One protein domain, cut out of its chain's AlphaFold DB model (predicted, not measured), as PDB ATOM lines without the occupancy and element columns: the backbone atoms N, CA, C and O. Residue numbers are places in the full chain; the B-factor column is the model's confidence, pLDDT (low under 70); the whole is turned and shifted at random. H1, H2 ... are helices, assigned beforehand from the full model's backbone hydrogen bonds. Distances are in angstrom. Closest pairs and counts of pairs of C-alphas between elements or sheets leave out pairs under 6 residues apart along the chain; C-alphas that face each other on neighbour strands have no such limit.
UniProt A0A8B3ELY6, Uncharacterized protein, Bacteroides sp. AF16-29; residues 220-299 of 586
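What this domain is: This is residues 220 to 299 of the 586 residues of an uncharacterized protein of Bacteroides sp. AF16-29 (UniProt A0A8B3ELY6). Two helices side by side, H1 and H2, make one end of the domain; H3 runs away from them at nearly right angles, and H4 turns a corner at the far end of H3. After H4 the chain folds back, and short H5 sits near the middle, packed crosswise on H3, with H2 and H4 on either side. The printed part has 80 residues with five named helices, H1 to H5 in that order, and no named strand, of the class all helix. It is compact, with a radius of gyration of the C-alphas of 12.4 A, and spans 35 by 27 by 20 A.

How they stand to each other: H1, residues 220 to 227, touches H2, residues 244 to 257, closest at the C-alphas of Leu 227 and Arg 251, 5.4 A apart. They run the same way at a shallow tilt of 32 degrees. H3, residues 261 to 270, is close to H2 but not clearly touching, with the closest C-alphas, Phe 254 and Phe 261, 6.6 A apart. Their lines are about perpendicular, at 80 degrees. H4, residues 272 to 283, is close to H3 but not clearly touching, and about perpendicular to it at 89 degrees; the closest C-alphas, Lys 268 and Ile 275, are 7.6 A apart. H5, residues 290 to 295, touches H3, about perpendicular at 88 degrees, with the closest C-alphas, Ala 264 and Tyr 293, 5.4 A apart. H5 is close to H2 but not clearly touching, Phe 254 to Phe 294 being the closest C-alphas at 7.1 A, and they run the same way at a shallow tilt of 12 degrees. H5 is also close to H4 but not clearly touching: the closest C-alphas, Ile 275 and Asp 292, are 7.4 A apart. H1 and H4, H1 and H5, and H2 and H4 are apart. In H1, H2, H3 and H4 every O i to N i+4 pair is within hydrogen-bond range; in H5, 1 of 2 is.

Where its parts are: H1 begins at C-alpha 220, (291.880, 115.520, 405.766), and is 10.7 A long. H2, the longest helix by residues, measures 20.6 A from C-alpha 244 at (298.521, 109.144, 410.636) to C-alpha 257. H3 measures 14.4 A, H4 15.7 A and H5 9.2 A; H5 ends at C-alpha 295, (308.516, 124.580, 419.588).

The domain as a whole: The two C-alphas farthest apart, those of Lys 221 and Ala 281, are 35.6 A apart. The printed part has no cut. The link from H1 to H2, residues 228 to 243, is long; those from H2 to H3 and H3 to H4 are tight, and that from H4 to H5 is short. The mean pLDDT of the printed part is 92.1, and no printed residue is under 70.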
ATOM      1  N   LYS A 220     291.671 114.134 405.319       87.62
ATOM      2  CA  LYS A 220     291.880 115.520 405.766       87.62
ATOM      3  C   LYS A 220     290.987 115.850 406.961       87.62
ATOM      4  O   LYS A 220     291.445 116.516 407.892       87.62
ATOM      5  N   LYS A 221     289.736 115.379 406.959       88.06
ATOM      6  CA  LYS A 221     288.827 115.491 408.115       88.06
ATOM      7  C   LYS A 221     289.293 114.629 409.286       88.06
ATOM      8  O   LYS A 221     289.183 115.074 410.423       88.06
ATOM      9  N   LEU A 222     289.861 113.455 409.019       90.12
ATOM     10  CA  LEU A 222     290.459 112.604 410.044       90.12
ATOM     11  C   LEU A 222     291.650 113.309 410.705       90.12
ATOM     12  O   LEU A 222     291.691 113.417 411.924       90.12
ATOM     13  N   LYS A 223     292.571 113.879 409.922       91.06
ATOM     14  CA  LYS A 223     293.714 114.652 410.441       91.06
ATOM     15  C   LYS A 223     293.279 115.889 411.240       91.06
ATOM     16  O   LYS A 223     293.859 116.162 412.288       91.06
ATOM     17  N   ARG A 224     292.227 116.597 410.796       91.12
ATOM     18  CA  ARG A 224     291.570 117.668 411.580       91.12
ATOM     19  C   ARG A 224     291.094 117.154 412.931       91.12
ATOM     20  O   ARG A 224     291.394 117.772 413.941       91.12
ATOM     21  N   ALA A 225     290.392 116.022 412.943       88.62
ATOM     22  CA  ALA A 225     289.889 115.421 414.170       88.62
ATOM     23  C   ALA A 225     291.027 114.980 415.108       88.62
ATOM     24  O   ALA A 225     290.953 115.254 416.298       88.62
ATOM     25  N   ILE A 226     292.100 114.370 414.583       92.38
ATOM     26  CA  ILE A 226     293.258 113.927 415.383       92.38
ATOM     27  C   ILE A 226     293.944 115.109 416.066       92.38
ATOM     28  O   ILE A 226     294.236 115.050 417.255       92.38
ATOM     29  N   LEU A 227     294.200 116.189 415.327       92.31
ATOM     30  CA  LEU A 227     294.842 117.376 415.890       92.31
ATOM     31  C   LEU A 227     293.887 118.244 416.714       92.31
ATOM     32  O   LEU A 227     294.364 119.157 417.382       92.31
ATOM     33  N   ASP A 228     292.579 117.961 416.685       89.06
ATOM     34  CA  ASP A 228     291.512 118.852 417.170       89.06
ATOM     35  C   ASP A 228     291.665 120.257 416.581       89.06
ATOM     36  O   ASP A 228     291.790 121.267 417.271       89.06
ATOM     37  N   SER A 229     291.775 120.289 415.255       89.94
ATOM     38  CA  SER A 229     292.039 121.492 414.484       89.94
ATOM     39  C   SER A 229     290.902 121.767 413.523       89.94
ATOM     40  O   SER A 229     290.592 120.947 412.653       89.94
ATOM     41  N   ILE A 230     290.337 122.969 413.596       89.19
ATOM     42  CA  ILE A 230     289.375 123.437 412.593       89.19
ATOM     43  C   ILE A 230     290.074 123.983 411.342       89.19
ATOM     44  O   ILE A 230     289.474 124.024 410.267       89.19
ATOM     45  N   TYR A 231     291.356 124.352 411.446       84.75
ATOM     46  CA  TYR A 231     292.113 125.007 410.373       84.75
ATOM     47  C   TYR A 231     293.081 124.094 409.612       84.75
ATOM     48  O   TYR A 231     293.656 124.530 408.600       84.75
ATOM     49  N   TYR A 232     293.292 122.849 410.060       87.75
ATOM     50  CA  TYR A 232     294.208 121.924 409.395       87.75
ATOM     51  C   TYR A 232     293.848 121.763 407.906       87.75
ATOM     52  O   TYR A 232     292.691 121.638 407.494       87.75
ATOM     53  N   GLY A 233     294.874 121.848 407.072       83.31
ATOM     54  CA  GLY A 233     294.833 121.814 405.620       83.31
ATOM     55  C   GLY A 233     294.244 123.049 404.922       83.31
ATOM     56  O   GLY A 233     294.214 123.062 403.693       83.31
ATOM     57  N   GLU A 234     293.773 124.065 405.654       84.75
ATOM     58  CA  GLU A 234     293.467 125.408 405.120       84.75
ATOM     59  C   GLU A 234     294.593 126.395 405.433       84.75
ATOM     60  O   GLU A 234     295.115 127.052 404.537       84.75
ATOM     61  N   LYS A 235     295.000 126.479 406.705       87.00
ATOM     62  CA  LYS A 235     296.069 127.388 407.166       87.00
ATOM     63  C   LYS A 235     297.424 126.704 407.336       87.00
ATOM     64  O   LYS A 235     298.452 127.371 407.466       87.00
ATOM     65  N   CYS A 236     297.419 125.379 407.381       85.31
ATOM     66  CA  CYS A 236     298.584 124.558 407.654       85.31
ATOM     67  C   CYS A 236     298.377 123.184 407.027       85.31
ATOM     68  O   CYS A 236     297.460 122.486 407.436       85.31
ATOM     69  N   ASN A 237     299.193 122.799 406.049       87.56
ATOM     70  CA  ASN A 237     299.144 121.463 405.461       87.56
ATOM     71  C   ASN A 237     300.520 120.815 405.585       87.56
ATOM     72  O   ASN A 237     301.528 121.488 405.360       87.56
ATOM     73  N   PHE A 238     300.549 119.536 405.939       87.06
ATOM     74  CA  PHE A 238     301.794 118.778 406.001       87.06
ATOM     75  C   PHE A 238     302.010 118.018 404.700       87.06
ATOM     76  O   PHE A 238     301.085 117.828 403.912       87.06
ATOM     77  N   THR A 239     303.261 117.649 404.449       85.44
ATOM     78  CA  THR A 239     303.619 116.842 403.286       85.44
ATOM     79  C   THR A 239     302.975 115.463 403.397       85.44
ATOM     80  O   THR A 239     302.774 114.957 404.499       85.44
ATOM     81  N   ASP A 240     302.720 114.810 402.263       81.94
ATOM     82  CA  ASP A 240     302.135 113.457 402.239       81.94
ATOM     83  C   ASP A 240     303.031 112.398 402.909       81.94
ATOM     84  O   ASP A 240     302.599 111.283 403.182       81.94
ATOM     85  N   SER A 241     304.284 112.751 403.212       87.94
ATOM     86  CA  SER A 241     305.195 111.939 404.017       87.94
ATOM     87  C   SER A 241     304.862 111.918 405.517       87.94
ATOM     88  O   SER A 241     305.485 111.143 406.232       87.94
ATOM     89  N   PHE A 242     303.951 112.770 406.005       89.06
ATOM     90  CA  PHE A 242     303.501 112.789 407.402       89.06
ATOM     91  C   PHE A 242     302.324 111.818 407.568       89.06
ATOM     92  O   PHE A 242     301.228 112.036 407.040       89.06
ATOM     93  N   THR A 243     302.569 110.713 408.262       91.00
ATOM     94  CA  THR A 243     301.637 109.591 408.417       91.00
ATOM     95  C   THR A 243     300.622 109.841 409.530       91.00
ATOM     96  O   THR A 243     300.830 110.683 410.398       91.00
ATOM     97  N   ILE A 244     299.523 109.077 409.554       89.81
ATOM     98  CA  ILE A 244     298.521 109.144 410.636       89.81
ATOM     99  C   ILE A 244     299.150 108.909 412.020       89.81
ATOM    100  O   ILE A 244     298.743 109.559 412.978       89.81
ATOM    101  N   ALA A 245     300.165 108.045 412.126       92.12
ATOM    102  CA  ALA A 245     300.906 107.855 413.372       92.12
ATOM    103  C   ALA A 245     301.632 109.143 413.798       92.12
ATOM    104  O   ALA A 245     301.481 109.569 414.938       92.12
ATOM    105  N   ASP A 246     302.296 109.828 412.860       93.25
ATOM    106  CA  ASP A 246     302.970 111.104 413.136       93.25
ATOM    107  C   ASP A 246     301.979 112.188 413.603       93.25
ATOM    108  O   ASP A 246     302.312 113.020 414.446       93.25
ATOM    109  N   PHE A 247     300.738 112.181 413.096       93.06
ATOM    110  CA  PHE A 247     299.678 113.077 413.575       93.06
ATOM    111  C   PHE A 247     299.275 112.792 415.025       93.06
ATOM    112  O   PHE A 247     299.042 113.741 415.773       93.06
ATOM    113  N   TYR A 248     299.198 111.521 415.426       93.81
ATOM    114  CA  TYR A 248     298.918 111.149 416.814       93.81
ATOM    115  C   TYR A 248     300.085 111.482 417.744       93.81
ATOM    116  O   TYR A 248     299.846 111.991 418.837       93.81
ATOM    117  N   ASP A 249     301.327 111.280 417.308       94.50
ATOM    118  CA  ASP A 249     302.509 111.677 418.079       94.50
ATOM    119  C   ASP A 249     302.558 113.198 418.252       94.50
ATOM    120  O   ASP A 249     302.767 113.716 419.352       94.50
ATOM    121  N   LEU A 250     302.283 113.939 417.175       93.69
ATOM    122  CA  LEU A 250     302.182 115.392 417.218       93.69
ATOM    123  C   LEU A 250     301.067 115.837 418.170       93.69
ATOM    124  O   LEU A 250     301.300 116.710 419.003       93.69
ATOM    125  N   ARG A 251     299.885 115.216 418.093       94.12
ATOM    126  CA  ARG A 251     298.775 115.464 419.021       94.12
ATOM    127  C   ARG A 251     299.184 115.202 420.470       94.12
ATOM    128  O   ARG A 251     298.949 116.056 421.319       94.12
ATOM    129  N   SER A 252     299.842 114.077 420.735       95.00
ATOM    130  CA  SER A 252     300.305 113.710 422.073       95.00
ATOM    131  C   SER A 252     301.255 114.758 422.656       95.00
ATOM    132  O   SER A 252     301.141 115.088 423.833       95.00
ATOM    133  N   ASN A 253     302.156 115.320 421.843       94.69
ATOM    134  CA  ASN A 253     303.046 116.399 422.282       94.69
ATOM    135  C   ASN A 253     302.249 117.641 422.721       94.69
ATOM    136  O   ASN A 253     302.541 118.239 423.754       94.69
ATOM    137  N   PHE A 254     301.229 118.032 421.951       95.31
ATOM    138  CA  PHE A 254     300.363 119.171 422.276       95.31
ATOM    139  C   PHE A 254     299.497 118.930 423.519       95.31
ATOM    140  O   PHE A 254     299.364 119.830 424.352       95.31
ATOM    141  N   ASP A 255     298.978 117.712 423.682       92.44
ATOM    142  CA  ASP A 255     298.245 117.302 424.882       92.44
ATOM    143  C   ASP A 255     299.134 117.359 426.135       92.44
ATOM    144  O   ASP A 255     298.676 117.813 427.184       92.44
ATOM    145  N   GLU A 256     300.414 116.976 426.034       94.62
ATOM    146  CA  GLU A 256     301.371 117.016 427.152       94.62
ATOM    147  C   GLU A 256     301.561 118.434 427.711       94.62
ATOM    148  O   GLU A 256     301.646 118.624 428.926       94.62
ATOM    149  N   ILE A 257     301.591 119.443 426.837       93.69
ATOM    150  CA  ILE A 257     301.721 120.854 427.239       93.69
ATOM    151  C   ILE A 257     300.368 121.554 427.440       93.69
ATOM    152  O   ILE A 257     300.343 122.719 427.835       93.69
ATOM    153  N   GLY A 258     299.251 120.864 427.181       93.19
ATOM    154  CA  GLY A 258     297.895 121.392 427.339       93.19
ATOM    155  C   GLY A 258     297.541 122.535 426.382       93.19
ATOM    156  O   GLY A 258     296.743 123.397 426.750       93.19
ATOM    157  N   ILE A 259     298.136 122.575 425.183       93.19
ATOM    158  CA  ILE A 259     297.896 123.628 424.180       93.19
ATOM    159  C   ILE A 259     297.218 123.022 422.944       93.19
ATOM    160  O   ILE A 259     297.780 122.106 422.347       93.19
ATOM    161  N   PRO A 260     296.059 123.542 422.498       93.88
ATOM    162  CA  PRO A 260     295.426 123.114 421.254       93.88
ATOM    163  C   PRO A 260     296.314 123.346 420.025       93.88
ATOM    164  O   PRO A 260     296.991 124.370 419.908       93.88
ATOM    165  N   PHE A 261     296.248 122.448 419.039       94.31
ATOM    166  CA  PHE A 261     297.022 122.600 417.801       94.31
ATOM    167  C   PHE A 261     296.689 123.903 417.051       94.31
ATOM    168  O   PHE A 261     297.568 124.534 416.462       94.31
ATOM    169  N   ASP A 262     295.431 124.350 417.091       94.44
ATOM    170  CA  ASP A 262     295.024 125.603 416.449       94.44
ATOM    171  C   ASP A 262     295.724 126.836 417.044       94.44
ATOM    172  O   ASP A 262     296.083 127.751 416.295       94.44
ATOM    173  N   ASP A 263     296.023 126.837 418.343       94.56
ATOM    174  CA  ASP A 263     296.779 127.920 418.981       94.56
ATOM    175  C   ASP A 263     298.227 127.953 418.480       94.56
ATOM    176  O   ASP A 263     298.777 129.029 418.230       94.56
ATOM    177  N   ALA A 264     298.827 126.791 418.223       94.19
ATOM    178  CA  ALA A 264     300.136 126.698 417.582       94.19
ATOM    179  C   ALA A 264     300.129 127.210 416.137       94.19
ATOM    180  O   ALA A 264     301.056 127.911 415.719       94.19
ATOM    181  N   VAL A 265     299.067 126.938 415.371       93.56
ATOM    182  CA  VAL A 265     298.891 127.512 414.025       93.56
ATOM    183  C   VAL A 265     298.852 129.041 414.097       93.56
ATOM    184  O   VAL A 265     299.520 129.708 413.297       93.56
ATOM    185  N   LEU A 266     298.114 129.605 415.055       94.38
ATOM    186  CA  LEU A 266     298.027 131.054 415.268       94.38
ATOM    187  C   LEU A 266     299.365 131.649 415.723       94.38
ATOM    188  O   LEU A 266     299.810 132.655 415.163       94.38
ATOM    189  N   ALA A 267     300.046 131.014 416.677       94.06
ATOM    190  CA  ALA A 267     301.357 131.438 417.163       94.06
ATOM    191  C   ALA A 267     302.400 131.434 416.040       94.06
ATOM    192  O   ALA A 267     303.141 132.405 415.872       94.06
ATOM    193  N   LYS A 268     302.411 130.395 415.203       94.00
ATOM    194  CA  LYS A 268     303.266 130.330 414.016       94.00
ATOM    195  C   LYS A 268     302.963 131.458 413.037       94.00
ATOM    196  O   LYS A 268     303.889 132.065 412.506       94.00
ATOM    197  N   GLN A 269     301.688 131.746 412.771       92.94
ATOM    198  CA  GLN A 269     301.300 132.837 411.870       92.94
ATOM    199  C   GLN A 269     301.763 134.197 412.395       92.94
ATOM    200  O   GLN A 269     302.382 134.950 411.645       92.94
ATOM    201  N   LYS A 270     301.522 134.479 413.680       94.12
ATOM    202  CA  LYS A 270     301.947 135.718 414.342       94.12
ATOM    203  C   LYS A 270     303.466 135.901 414.289       94.12
ATOM    204  O   LYS A 270     303.942 136.999 414.032       94.12
ATOM    205  N   ASN A 271     304.215 134.820 414.487       95.56
ATOM    206  CA  ASN A 271     305.668 134.857 414.656       95.56
ATOM    207  C   ASN A 271     306.446 134.376 413.420       95.56
ATOM    208  O   ASN A 271     307.625 134.047 413.517       95.56
ATOM    209  N   ALA A 272     305.820 134.340 412.241       94.69
ATOM    210  CA  ALA A 272     306.402 133.725 411.045       94.69
ATOM    211  C   ALA A 272     307.773 134.306 410.654       94.69
ATOM    212  O   ALA A 272     308.653 133.562 410.223       94.69
ATOM    213  N   ASN A 273     307.968 135.619 410.808       93.50
ATOM    214  CA  ASN A 273     309.245 136.274 410.509       93.50
ATOM    215  C   ASN A 273     310.332 135.888 411.517       93.50
ATOM    216  O   ASN A 273     311.443 135.561 411.108       93.50
ATOM    217  N   ALA A 274     309.993 135.851 412.808       95.00
ATOM    218  CA  ALA A 274     310.903 135.432 413.868       95.00
ATOM    219  C   ALA A 274     311.327 133.963 413.699       95.00
ATOM    220  O   ALA A 274     312.512 133.655 413.765       95.00
ATOM    221  N   ILE A 275     310.380 133.072 413.378       96.50
ATOM    222  CA  ILE A 275     310.658 131.650 413.114       96.50
ATOM    223  C   ILE A 275     311.594 131.497 411.911       96.50
ATOM    224  O   ILE A 275     312.598 130.793 411.977       96.50
ATOM    225  N   LYS A 276     311.321 132.207 410.812       95.69
ATOM    226  CA  LYS A 276     312.188 132.200 409.627       95.69
ATOM    227  C   LYS A 276     313.590 132.734 409.922       95.69
ATOM    228  O   LYS A 276     314.563 132.180 409.414       95.69
ATOM    229  N   ALA A 277     313.703 133.791 410.726       93.56
ATOM    230  CA  ALA A 277     314.984 134.353 411.140       93.56
ATOM    231  C   ALA A 277     315.776 133.367 412.014       93.56
ATOM    232  O   ALA A 277     316.953 133.125 411.741       93.56
ATOM    233  N   PHE A 278     315.110 132.728 412.982       95.88
ATOM    234  CA  PHE A 278     315.680 131.662 413.806       95.88
ATOM    235  C   PHE A 278     316.193 130.503 412.949       95.88
ATOM    236  O   PHE A 278     317.358 130.125 413.047       95.88
ATOM    237  N   ASN A 279     315.362 129.986 412.044       95.56
ATOM    238  CA  ASN A 279     315.725 128.860 411.187       95.56
ATOM    239  C   ASN A 279     316.832 129.210 410.194       95.56
ATOM    240  O   ASN A 279     317.709 128.385 409.931       95.56
ATOM    241  N   LYS A 280     316.866 130.447 409.691       95.12
ATOM    242  CA  LYS A 280     317.979 130.926 408.868       95.12
ATOM    243  C   LYS A 280     319.283 130.941 409.664       95.12
ATOM    244  O   LYS A 280     320.306 130.526 409.130       95.12
ATOM    245  N   ALA A 281     319.250 131.388 410.917       92.00
ATOM    246  CA  ALA A 281     320.425 131.413 411.783       92.00
ATOM    247  C   ALA A 281     320.882 130.004 412.197       92.00
ATOM    248  O   ALA A 281     322.077 129.725 412.196       92.00
ATOM    249  N   LYS A 282     319.940 129.111 412.520       92.38
ATOM    250  CA  LYS A 282     320.221 127.770 413.049       92.38
ATOM    251  C   LYS A 282     320.524 126.736 411.963       92.38
ATOM    252  O   LYS A 282     321.429 125.924 412.123       92.38
ATOM    253  N   TYR A 283     319.786 126.773 410.857       91.94
ATOM    254  CA  TYR A 283     319.819 125.757 409.797       91.94
ATOM    255  C   TYR A 283     320.237 126.313 408.426       91.94
ATOM    256  O   TYR A 283     320.280 125.571 407.445       91.94
ATOM    257  N   GLY A 284     320.515 127.616 408.316       92.56
ATOM    258  CA  GLY A 284     320.898 128.266 407.057       92.56
ATOM    259  C   GLY A 284     319.742 128.488 406.073       92.56
ATOM    260  O   GLY A 284     319.962 129.035 404.991       92.56
ATOM    261  N   LYS A 285     318.511 128.094 406.424       93.31
ATOM    262  CA  LYS A 285     317.321 128.179 405.563       93.31
ATOM    263  C   LYS A 285     316.201 128.968 406.232       93.31
ATOM    264  O   LYS A 285     315.848 128.720 407.375       93.31
ATOM    265  N   SER A 286     315.606 129.898 405.488       94.06
ATOM    266  CA  SER A 286     314.514 130.764 405.955       94.06
ATOM    267  C   SER A 286     313.135 130.124 405.722       94.06
ATOM    268  O   SER A 286     312.258 130.719 405.087       94.06
ATOM    269  N   GLU A 287     312.955 128.901 406.206       92.62
ATOM    270  CA  GLU A 287     311.736 128.095 406.047       92.62
ATOM    271  C   GLU A 287     311.080 127.846 407.410       92.62
ATOM    272  O   GLU A 287     311.707 128.086 408.435       92.62
ATOM    273  N   ILE A 288     309.813 127.421 407.432       92.38
ATOM    274  CA  ILE A 288     309.124 127.000 408.662       92.38
ATOM    275  C   ILE A 288     308.952 125.486 408.593       92.38
ATOM    276  O   ILE A 288     308.399 124.977 407.616       92.38
ATOM    277  N   TYR A 289     309.413 124.791 409.621       91.25
ATOM    278  CA  TYR A 289     309.368 123.346 409.769       91.25
ATOM    279  C   TYR A 289     308.186 122.907 410.631       91.25
ATOM    280  O   TYR A 289     307.593 123.687 411.373       91.25
ATOM    281  N   ILE A 290     307.843 121.623 410.535       89.06
ATOM    282  CA  ILE A 290     306.776 121.017 411.337       89.06
ATOM    283  C   ILE A 290     307.045 121.132 412.841       89.06
ATOM    284  O   ILE A 290     306.145 121.485 413.599       89.06
ATOM    285  N   SER A 291     308.296 120.909 413.255       90.19
ATOM    286  CA  SER A 291     308.735 121.022 414.649       90.19
ATOM    287  C   SER A 291     308.483 122.413 415.225       90.19
ATOM    288  O   SER A 291     308.143 122.534 416.397       90.19
ATOM    289  N   ASP A 292     308.546 123.455 414.390       94.75
ATOM    290  CA  ASP A 292     308.388 124.840 414.834       94.75
ATOM    291  C   ASP A 292     306.984 125.133 415.364       94.75
ATOM    292  O   ASP A 292     306.831 126.021 416.194       94.75
ATOM    293  N   TYR A 293     305.958 124.406 414.907       94.00
ATOM    294  CA  TYR A 293     304.591 124.571 415.416       94.00
ATOM    295  C   TYR A 293     304.513 124.207 416.895       94.00
ATOM    296  O   TYR A 293     303.848 124.890 417.665       94.00
ATOM    297  N   PHE A 294     305.204 123.144 417.292       94.81
ATOM    298  CA  PHE A 294     305.274 122.743 418.687       94.81
ATOM    299  C   PHE A 294     306.262 123.620 419.459       94.81
ATOM    300  O   PHE A 294     305.925 124.172 420.508       94.81
ATOM    301  N   ASP A 295     307.459 123.833 418.908       95.81
ATOM    302  CA  ASP A 295     308.516 124.580 419.588       95.81
ATOM    303  C   ASP A 295     308.131 126.046 419.835       95.81
ATOM    304  O   ASP A 295     308.485 126.589 420.877       95.81
ATOM    305  N   VAL A 296     307.360 126.695 418.951       96.31
ATOM    306  CA  VAL A 296     306.945 128.100 419.140       96.31
ATOM    307  C   VAL A 296     305.958 128.297 420.294       96.31
ATOM    308  O   VAL A 296     305.830 129.417 420.781       96.31
ATOM    309  N   VAL A 297     305.258 127.249 420.739       95.50
ATOM    310  CA  VAL A 297     304.331 127.323 421.886       95.50
ATOM    311  C   VAL A 297     304.863 126.627 423.135       95.50
ATOM    312  O   VAL A 297     304.381 126.885 424.237       95.50
ATOM    313  N   LYS A 298     305.878 125.773 422.995       95.44
ATOM    314  CA  LYS A 298     306.535 125.126 424.125       95.44
ATOM    315  C   LYS A 298     307.405 126.128 424.879       95.44
ATOM    316  O   LYS A 298     308.517 126.452 424.461       95.44
ATOM    317  N   VAL A 299     306.909 126.565 426.034       92.81
ATOM    318  CA  VAL A 299     307.628 127.469 426.939       92.81
ATOM    319  C   VAL A 299     309.021 126.916 427.251       92.81
ATOM    320  O   VAL A 299     309.177 125.763 427.657       92.81
TER     321      VAL A 299